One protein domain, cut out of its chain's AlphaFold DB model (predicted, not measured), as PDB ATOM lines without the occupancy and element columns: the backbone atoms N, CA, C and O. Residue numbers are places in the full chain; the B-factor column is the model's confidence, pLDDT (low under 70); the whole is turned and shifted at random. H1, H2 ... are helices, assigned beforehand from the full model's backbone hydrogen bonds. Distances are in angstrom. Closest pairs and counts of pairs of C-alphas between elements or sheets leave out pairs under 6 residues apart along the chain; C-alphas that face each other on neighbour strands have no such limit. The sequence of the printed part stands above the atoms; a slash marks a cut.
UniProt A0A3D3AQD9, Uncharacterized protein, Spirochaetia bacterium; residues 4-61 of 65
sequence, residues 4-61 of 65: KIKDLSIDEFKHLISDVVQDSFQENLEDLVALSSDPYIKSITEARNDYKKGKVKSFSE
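AT A GLANCE: This is residues 4 to 61 of the 65 residues of an uncharacterized protein of Spirochaetia bacterium (UniProt A0A3D3AQD9). Two helices meet end to end at a corner and make an open L, with the long helix H1 as one arm and the shorter H2 as the other. Residues 4 to 9 trail from the far end of H1 and residues 53 to 61 from the far end of H2, and nothing fills the space between the two arms. The printed part has 58 residues with two named helices, H1 then H2 along the chain, and no named strand; the class is all helix. The whole is extended, with a radius of gyration of the C-alphas of 20.4 A, and flat, spanning 57 by 31 by 15 A.

HOW THE PARTS SIT: Go first along H1, residues 10 to 36, then past Ser 37, a tight link of 1 residue, into H2, residues 38 to 52. Look at this link: H1 and H2 only just touch, and only at the corner, with 3 pairs of C-alphas within 8 A. H1 touches with residues 34 to 35 alone and H2 with residues 40 to 41 alone; the closest C-alphas are those of Ala 34 and Tyr 40, 6.4 A apart. Their lines are about perpendicular, at 73 degrees, and their centres are 28.3 A apart. In H1 and H2 every O i to N i+4 pair is within hydrogen-bond range.

IN THESE COORDINATES: Find C-alpha 10 at (-54.300, -12.356, 38.940); from there H1 runs 38.7 A to C-alpha 36 at (-28.094, -38.123, 50.982). H2 then runs 21.1 A from C-alpha 38 to C-alpha 52 at (-10.383, -42.221, 34.722).

THE WHOLE: The two C-alphas farthest apart are those of Ser 9 and Lys 53, at 57.3 A. Residues 17 to 46 and 48 to 54 stand free. The printed part has no cut, and no printed residue is under 70 in pLDDT.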
ATOM      1  N   LYS A   4     -49.526 -13.737  26.288       86.88
ATOM      2  CA  LYS A   4     -48.514 -12.930  26.984       86.88
ATOM      3  C   LYS A   4     -48.824 -12.953  28.474       86.88
ATOM      4  O   LYS A   4     -49.983 -12.958  28.859       86.88
ATOM      5  N   ILE A   5     -47.793 -12.878  29.315       84.00
ATOM      6  CA  ILE A   5     -47.958 -12.855  30.781       84.00
ATOM      7  C   ILE A   5     -48.900 -11.724  31.223       84.00
ATOM      8  O   ILE A   5     -49.731 -11.916  32.097       84.00
ATOM      9  N   LYS A   6     -48.816 -10.557  30.571       89.50
ATOM     10  CA  LYS A   6     -49.682  -9.402  30.858       89.50
ATOM     11  C   LYS A   6     -51.170  -9.626  30.551       89.50
ATOM     12  O   LYS A   6     -51.978  -8.783  30.919       89.50
ATOM     13  N   ASP A   7     -51.497 -10.689  29.820       92.81
ATOM     14  CA  ASP A   7     -52.869 -11.029  29.447       92.81
ATOM     15  C   ASP A   7     -53.516 -11.965  30.492       92.81
ATOM     16  O   ASP A   7     -54.690 -12.293  30.357       92.81
ATOM     17  N   LEU A   8     -52.769 -12.390  31.523       91.94
ATOM     18  CA  LEU A   8     -53.269 -13.238  32.605       91.94
ATOM     19  C   LEU A   8     -54.038 -12.418  33.643       91.94
ATOM     20  O   LEU A   8     -53.621 -11.329  34.051       91.94
ATOM     21  N   SER A   9     -55.128 -12.992  34.138       94.94
ATOM     22  CA  SER A   9     -55.732 -12.561  35.391       94.94
ATOM     23  C   SER A   9     -54.788 -12.817  36.572       94.94
ATOM     24  O   SER A   9     -53.832 -13.592  36.497       94.94
ATOM     25  N   ILE A  10     -55.076 -12.174  37.705       95.88
ATOM     26  CA  ILE A  10     -54.300 -12.356  38.940       95.88
ATOM     27  C   ILE A  10     -54.297 -13.827  39.375       95.88
ATOM     28  O   ILE A  10     -53.268 -14.324  39.830       95.88
ATOM     29  N   ASP A  11     -55.426 -14.522  39.235       96.44
ATOM     30  CA  ASP A  11     -55.546 -15.908  39.678       96.44
ATOM     31  C   ASP A  11     -54.786 -16.863  38.756       96.44
ATOM     32  O   ASP A  11     -54.058 -17.722  39.254       96.44
ATOM     33  N   GLU A  12     -54.854 -16.661  37.437       94.69
ATOM     34  CA  GLU A  12     -54.049 -17.424  36.473       94.69
ATOM     35  C   GLU A  12     -52.550 -17.193  36.687       94.69
ATOM     36  O   GLU A  12     -51.758 -18.131  36.636       94.69
ATOM     37  N   PHE A  13     -52.147 -15.955  36.985       94.81
ATOM     38  CA  PHE A  13     -50.752 -15.644  37.277       94.81
ATOM     39  C   PHE A  13     -50.266 -16.299  38.578       94.81
ATOM     40  O   PHE A  13     -49.158 -16.830  38.620       94.81
ATOM     41  N   LYS A  14     -51.094 -16.314  39.631       96.50
ATOM     42  CA  LYS A  14     -50.779 -17.022  40.882       96.50
ATOM     43  C   LYS A  14     -50.636 -18.526  40.669       96.50
ATOM     44  O   LYS A  14     -49.713 -19.105  41.231       96.50
ATOM     45  N   HIS A  15     -51.513 -19.134  39.870       96.25
ATOM     46  CA  HIS A  15     -51.415 -20.557  39.536       96.25
ATOM     47  C   HIS A  15     -50.117 -20.843  38.784       96.25
ATOM     48  O   HIS A  15     -49.348 -21.689  39.219       96.25
ATOM     49  N   LEU A  16     -49.800 -20.048  37.756       94.94
ATOM     50  CA  LEU A  16     -48.546 -20.189  37.012       94.94
ATOM     51  C   LEU A  16     -47.310 -20.101  37.921       94.94
ATOM     52  O   LEU A  16     -46.388 -20.898  37.781       94.94
ATOM     53  N   ILE A  17     -47.272 -19.137  38.849       96.06
ATOM     54  CA  ILE A  17     -46.170 -19.039  39.818       96.06
ATOM     55  C   ILE A  17     -46.140 -20.269  40.724       96.06
ATOM     56  O   ILE A  17     -45.062 -20.798  40.976       96.06
ATOM     57  N   SER A  18     -47.298 -20.700  41.230       97.31
ATOM     58  CA  SER A  18     -47.393 -21.849  42.129       97.31
ATOM     59  C   SER A  18     -46.838 -23.110  41.477       97.31
ATOM     60  O   SER A  18     -46.029 -23.788  42.103       97.31
ATOM     61  N   ASP A  19     -47.207 -23.374  40.224       96.88
ATOM     62  CA  ASP A  19     -46.741 -24.540  39.470       96.88
ATOM     63  C   ASP A  19     -45.217 -24.498  39.295       96.88
ATOM     64  O   ASP A  19     -44.517 -25.437  39.660       96.88
ATOM     65  N   VAL A  20     -44.672 -23.358  38.852       96.69
ATOM     66  CA  VAL A  20     -43.219 -23.196  38.660       96.69
ATOM     67  C   VAL A  20     -42.446 -23.361  39.969       96.69
ATOM     68  O   VAL A  20     -41.375 -23.971  39.992       96.69
ATOM     69  N   VAL A  21     -42.959 -22.801  41.067       97.50
ATOM     70  CA  VAL A  21     -42.328 -22.921  42.388       97.50
ATOM     71  C   VAL A  21     -42.392 -24.361  42.886       97.50
ATOM     72  O   VAL A  21     -41.407 -24.839  43.445       97.50
ATOM     73  N   GLN A  22     -43.516 -25.046  42.680       97.94
ATOM     74  CA  GLN A  22     -43.681 -26.441  43.069       97.94
ATOM     75  C   GLN A  22     -42.706 -27.347  42.314       97.94
ATOM     76  O   GLN A  22     -41.989 -28.110  42.960       97.94
ATOM     77  N   ASP A  23     -42.630 -27.211  40.989       97.62
ATOM     78  CA  ASP A  23     -41.707 -27.986  40.155       97.62
ATOM     79  C   ASP A  23     -40.257 -27.739  40.587       97.62
ATOM     80  O   ASP A  23     -39.523 -28.677  40.896       97.62
ATOM     81  N   SER A  24     -39.877 -26.464  40.746       97.31
ATOM     82  CA  SER A  24     -38.533 -26.092  41.206       97.31
ATOM     83  C   SER A  24     -38.217 -26.690  42.579       97.31
ATOM     84  O   SER A  24     -37.103 -27.144  42.833       97.31
ATOM     85  N   PHE A  25     -39.180 -26.681  43.502       97.69
ATOM     86  CA  PHE A  25     -38.980 -27.233  44.838       97.69
ATOM     87  C   PHE A  25     -38.829 -28.755  44.806       97.69
ATOM     88  O   PHE A  25     -37.986 -29.299  45.521       97.69
ATOM     89  N   GLN A  26     -39.604 -29.434  43.963       97.81
ATOM     90  CA  GLN A  26     -39.514 -30.876  43.798       97.81
ATOM     91  C   GLN A  26     -38.159 -31.299  43.217       97.81
ATOM     92  O   GLN A  26     -37.538 -32.201  43.775       97.81
ATOM     93  N   GLU A  27     -37.651 -30.600  42.199       97.12
ATOM     94  CA  GLU A  27     -36.304 -30.840  41.656       97.12
ATOM     95  C   GLU A  27     -35.228 -30.733  42.752       97.12
ATOM     96  O   GLU A  27     -34.383 -31.615  42.905       97.12
ATOM     97  N   ASN A  28     -35.306 -29.699  43.597       96.88
ATOM     98  CA  ASN A  28     -34.362 -29.522  44.704       96.88
ATOM     99  C   ASN A  28     -34.469 -30.633  45.764       96.88
ATOM    100  O   ASN A  28     -33.460 -31.029  46.355       96.88
ATOM    101  N   LEU A  29     -35.679 -31.128  46.042       97.12
ATOM    102  CA  LEU A  29     -35.875 -32.248  46.962       97.12
ATOM    103  C   LEU A  29     -35.284 -33.543  46.404       97.12
ATOM    104  O   LEU A  29     -34.640 -34.281  47.151       97.12
ATOM    105  N   GLU A  30     -35.485 -33.813  45.118       95.25
ATOM    106  CA  GLU A  30     -34.922 -34.986  44.445       95.25
ATOM    107  C   GLU A  30     -33.391 -34.971  44.503       95.25
ATOM    108  O   GLU A  30     -32.784 -35.972  44.897       95.25
ATOM    109  N   ASP A  31     -32.770 -33.818  44.245       94.31
ATOM    110  CA  ASP A  31     -31.324 -33.638  44.385       94.31
ATOM    111  C   ASP A  31     -30.849 -33.882  45.823       94.31
ATOM    112  O   ASP A  31     -29.862 -34.584  46.050       94.31
ATOM    113  N   LEU A  32     -31.559 -33.352  46.822       95.94
ATOM    114  CA  LEU A  32     -31.204 -33.547  48.229       95.94
ATOM    115  C   LEU A  32     -31.315 -35.022  48.655       95.94
ATOM    116  O   LEU A  32     -30.451 -35.540  49.374       95.94
ATOM    117  N   VAL A  33     -32.346 -35.725  48.187       95.12
ATOM    118  CA  VAL A  33     -32.508 -37.169  48.409       95.12
ATOM    119  C   VAL A  33     -31.380 -37.944  47.728       95.12
ATOM    120  O   VAL A  33     -30.771 -38.816  48.348       95.12
ATOM    121  N   ALA A  34     -31.040 -37.603  46.487       93.19
ATOM    122  CA  ALA A  34     -29.944 -38.239  45.771       93.19
ATOM    123  C   ALA A  34     -28.600 -38.021  46.491       93.19
ATOM    124  O   ALA A  34     -27.841 -38.968  46.695       93.19
ATOM    125  N   LEU A  35     -28.329 -36.798  46.955       91.94
ATOM    126  CA  LEU A  35     -27.092 -36.446  47.658       91.94
ATOM    127  C   LEU A  35     -26.963 -37.092  49.044       91.94
ATOM    128  O   LEU A  35     -25.845 -37.313  49.503       91.94
ATOM    129  N   SER A  36     -28.082 -37.406  49.698       93.25
ATOM    130  CA  SER A  36     -28.094 -38.123  50.982       93.25
ATOM    131  C   SER A  36     -28.047 -39.649  50.838       93.25
ATOM    132  O   SER A  36     -27.923 -40.362  51.832       93.25
ATOM    133  N   SER A  37     -28.119 -40.167  49.610       95.31
ATOM    134  CA  SER A  37     -28.093 -41.598  49.327       95.31
ATOM    135  C   SER A  37     -26.662 -42.105  49.138       95.31
ATOM    136  O   SER A  37     -26.058 -41.949  48.073       95.31
ATOM    137  N   ASP A  38     -26.125 -42.791  50.151       95.75
ATOM    138  CA  ASP A  38     -24.803 -43.431  50.074       95.75
ATOM    139  C   ASP A  38     -24.638 -44.346  48.841       95.75
ATOM    140  O   ASP A  38     -23.603 -44.257  48.168       95.75
ATOM    141  N   PRO A  39     -25.622 -45.199  48.467       95.19
ATOM    142  CA  PRO A  39     -25.525 -46.005  47.250       95.19
ATOM    143  C   PRO A  39     -25.395 -45.170  45.971       95.19
ATOM    144  O   PRO A  39     -24.647 -45.549  45.067       95.19
ATOM    145  N   TYR A  40     -26.093 -44.036  45.890       93.94
ATOM    146  CA  TYR A  40     -26.037 -43.142  44.734       93.94
ATOM    147  C   TYR A  40     -24.680 -42.435  44.630       93.94
ATOM    148  O   TYR A  40     -24.041 -42.435  43.578       93.94
ATOM    149  N   ILE A  41     -24.169 -41.903  45.742       95.56
ATOM    150  CA  ILE A  41     -22.839 -41.280  45.773       95.56
ATOM    151  C   ILE A  41     -21.744 -42.299  45.433       95.56
ATOM    152  O   ILE A  41     -20.791 -41.989  44.701       95.56
ATOM    153  N   LYS A  42     -21.889 -43.537  45.919       96.75
ATOM    154  CA  LYS A  42     -20.978 -44.632  45.589       96.75
ATOM    155  C   LYS A  42     -20.990 -44.945  44.092       96.75
ATOM    156  O   LYS A  42     -19.912 -45.016  43.503       96.75
ATOM    157  N   SER A  43     -22.161 -45.055  43.462       95.25
ATOM    158  CA  SER A  43     -22.257 -45.359  42.026       95.25
ATOM    159  C   SER A  43     -21.609 -44.270  41.158       95.25
ATOM    160  O   SER A  43     -20.846 -44.583  40.241       95.25
ATOM    161  N   ILE A  44     -21.798 -42.989  41.498       94.75
ATOM    162  CA  ILE A  44     -21.130 -41.863  40.822       94.75
ATOM    163  C   ILE A  44     -19.610 -41.959  40.979       94.75
ATOM    164  O   ILE A  44     -18.856 -41.726  40.028       94.75
ATOM    165  N   THR A  45     -19.145 -42.278  42.186       96.06
ATOM    166  CA  THR A  45     -17.713 -42.408  42.479       96.06
ATOM    167  C   THR A  45     -17.084 -43.534  41.659       96.06
ATOM    168  O   THR A  45     -16.017 -43.347  41.071       96.06
ATOM    169  N   GLU A  46     -17.754 -44.682  41.574       96.62
ATOM    170  CA  GLU A  46     -17.329 -45.825  40.764       96.62
ATOM    171  C   GLU A  46     -17.284 -45.473  39.273       96.62
ATOM    172  O   GLU A  46     -16.233 -45.632  38.651       96.62
ATOM    173  N   ALA A  47     -18.350 -44.877  38.729       95.75
ATOM    174  CA  ALA A  47     -18.406 -44.456  37.330       95.75
ATOM    175  C   ALA A  47     -17.278 -43.469  36.966       95.75
ATOM    176  O   ALA A  47     -16.609 -43.614  35.940       95.75
ATOM    177  N   ARG A  48     -16.998 -42.489  37.838       96.81
ATOM    178  CA  ARG A  48     -15.885 -41.539  37.649       96.81
ATOM    179  C   ARG A  48     -14.522 -42.228  37.682       96.81
ATOM    180  O   ARG A  48     -13.622 -41.840  36.935       96.81
ATOM    181  N   ASN A  49     -14.346 -43.221  38.549       97.81
ATOM    182  CA  ASN A  49     -13.106 -43.987  38.628       97.81
ATOM    183  C   ASN A  49     -12.897 -44.865  37.393       97.81
ATOM    184  O   ASN A  49     -11.775 -44.944  36.895       97.81
ATOM    185  N   ASP A  50     -13.954 -45.494  36.889       96.81
ATOM    186  CA  ASP A  50     -13.893 -46.304  35.677       96.81
ATOM    187  C   ASP A  50     -13.575 -45.444  34.448       96.81
ATOM    188  O   ASP A  50     -12.662 -45.793  33.695       96.81
ATOM    189  N   TYR A  51     -14.183 -44.258  34.324       95.88
ATOM    190  CA  TYR A  51     -13.822 -43.282  33.290       95.88
ATOM    191  C   TYR A  51     -12.331 -42.908  33.342       95.88
ATOM    192  O   TYR A  51     -11.626 -43.005  32.338       95.88
ATOM    193  N   LYS A  52     -11.810 -42.557  34.528       96.62
ATOM    194  CA  LYS A  52     -10.383 -42.221  34.722       96.62
ATOM    195  C   LYS A  52      -9.433 -43.377  34.393       96.62
ATOM    196  O   LYS A  52      -8.298 -43.133  34.001       96.62
ATOM    197  N   LYS A  53      -9.880 -44.621  34.569       97.56
ATOM    198  CA  LYS A  53      -9.124 -45.837  34.233       97.56
ATOM    199  C   LYS A  53      -9.278 -46.249  32.764       97.56
ATOM    200  O   LYS A  53      -8.760 -47.295  32.388       97.56
ATOM    201  N   GLY A  54     -10.002 -45.472  31.955       95.94
ATOM    202  CA  GLY A  54     -10.273 -45.789  30.553       95.94
ATOM    203  C   GLY A  54     -11.240 -46.958  30.359       95.94
ATOM    204  O   GLY A  54     -11.343 -47.481  29.256       95.94
ATOM    205  N   LYS A  55     -11.968 -47.376  31.403       95.25
ATOM    206  CA  LYS A  55     -12.999 -48.421  31.322       95.25
ATOM    207  C   LYS A  55     -14.312 -47.837  30.800       95.25
ATOM    208  O   LYS A  55     -15.337 -47.853  31.477       95.25
ATOM    209  N   VAL A  56     -14.256 -47.275  29.605       94.06
ATOM    210  CA  VAL A  56     -15.410 -46.724  28.899       94.06
ATOM    211  C   VAL A  56     -15.766 -47.633  27.737       94.06
ATOM    212  O   VAL A  56     -14.911 -48.337  27.208       94.06
ATOM    213  N   LYS A  57     -17.037 -47.613  27.354       91.56
ATOM    214  CA  LYS A  57     -17.514 -48.244  26.130       91.56
ATOM    215  C   LYS A  57     -18.081 -47.156  25.233       91.56
ATOM    216  O   LYS A  57     -18.737 -46.231  25.716       91.56
ATOM    217  N   SER A  58     -17.801 -47.253  23.947       90.56
ATOM    218  CA  SER A  58     -18.434 -46.441  22.920       90.56
ATOM    219  C   SER A  58     -19.915 -46.787  22.804       90.56
ATOM    220  O   SER A  58     -20.365 -47.861  23.201       90.56
ATOM    221  N   PHE A  59     -20.686 -45.856  22.250       90.06
ATOM    222  CA  PHE A  59     -22.122 -46.037  22.071       90.06
ATOM    223  C   PHE A  59     -22.445 -47.311  21.278       90.06
ATOM    224  O   PHE A  59     -23.256 -48.106  21.732       90.06
ATOM    225  N   SER A  60     -21.736 -47.559  20.174       90.94
ATOM    226  CA  SER A  60     -21.896 -48.755  19.334       90.94
ATOM    227  C   SER A  60     -21.473 -50.064  20.012       90.94
ATOM    228  O   SER A  60     -21.900 -51.135  19.608       90.94
ATOM    229  N   GLU A  61     -20.613 -50.015  21.036       89.69
ATOM    230  CA  GLU A  61     -20.252 -51.209  21.820       89.69
ATOM    231  C   GLU A  61     -21.317 -51.574  22.863       89.69
ATOM    232  O   GLU A  61     -21.338 -52.701  23.360       89.69
TER     233      GLU A  61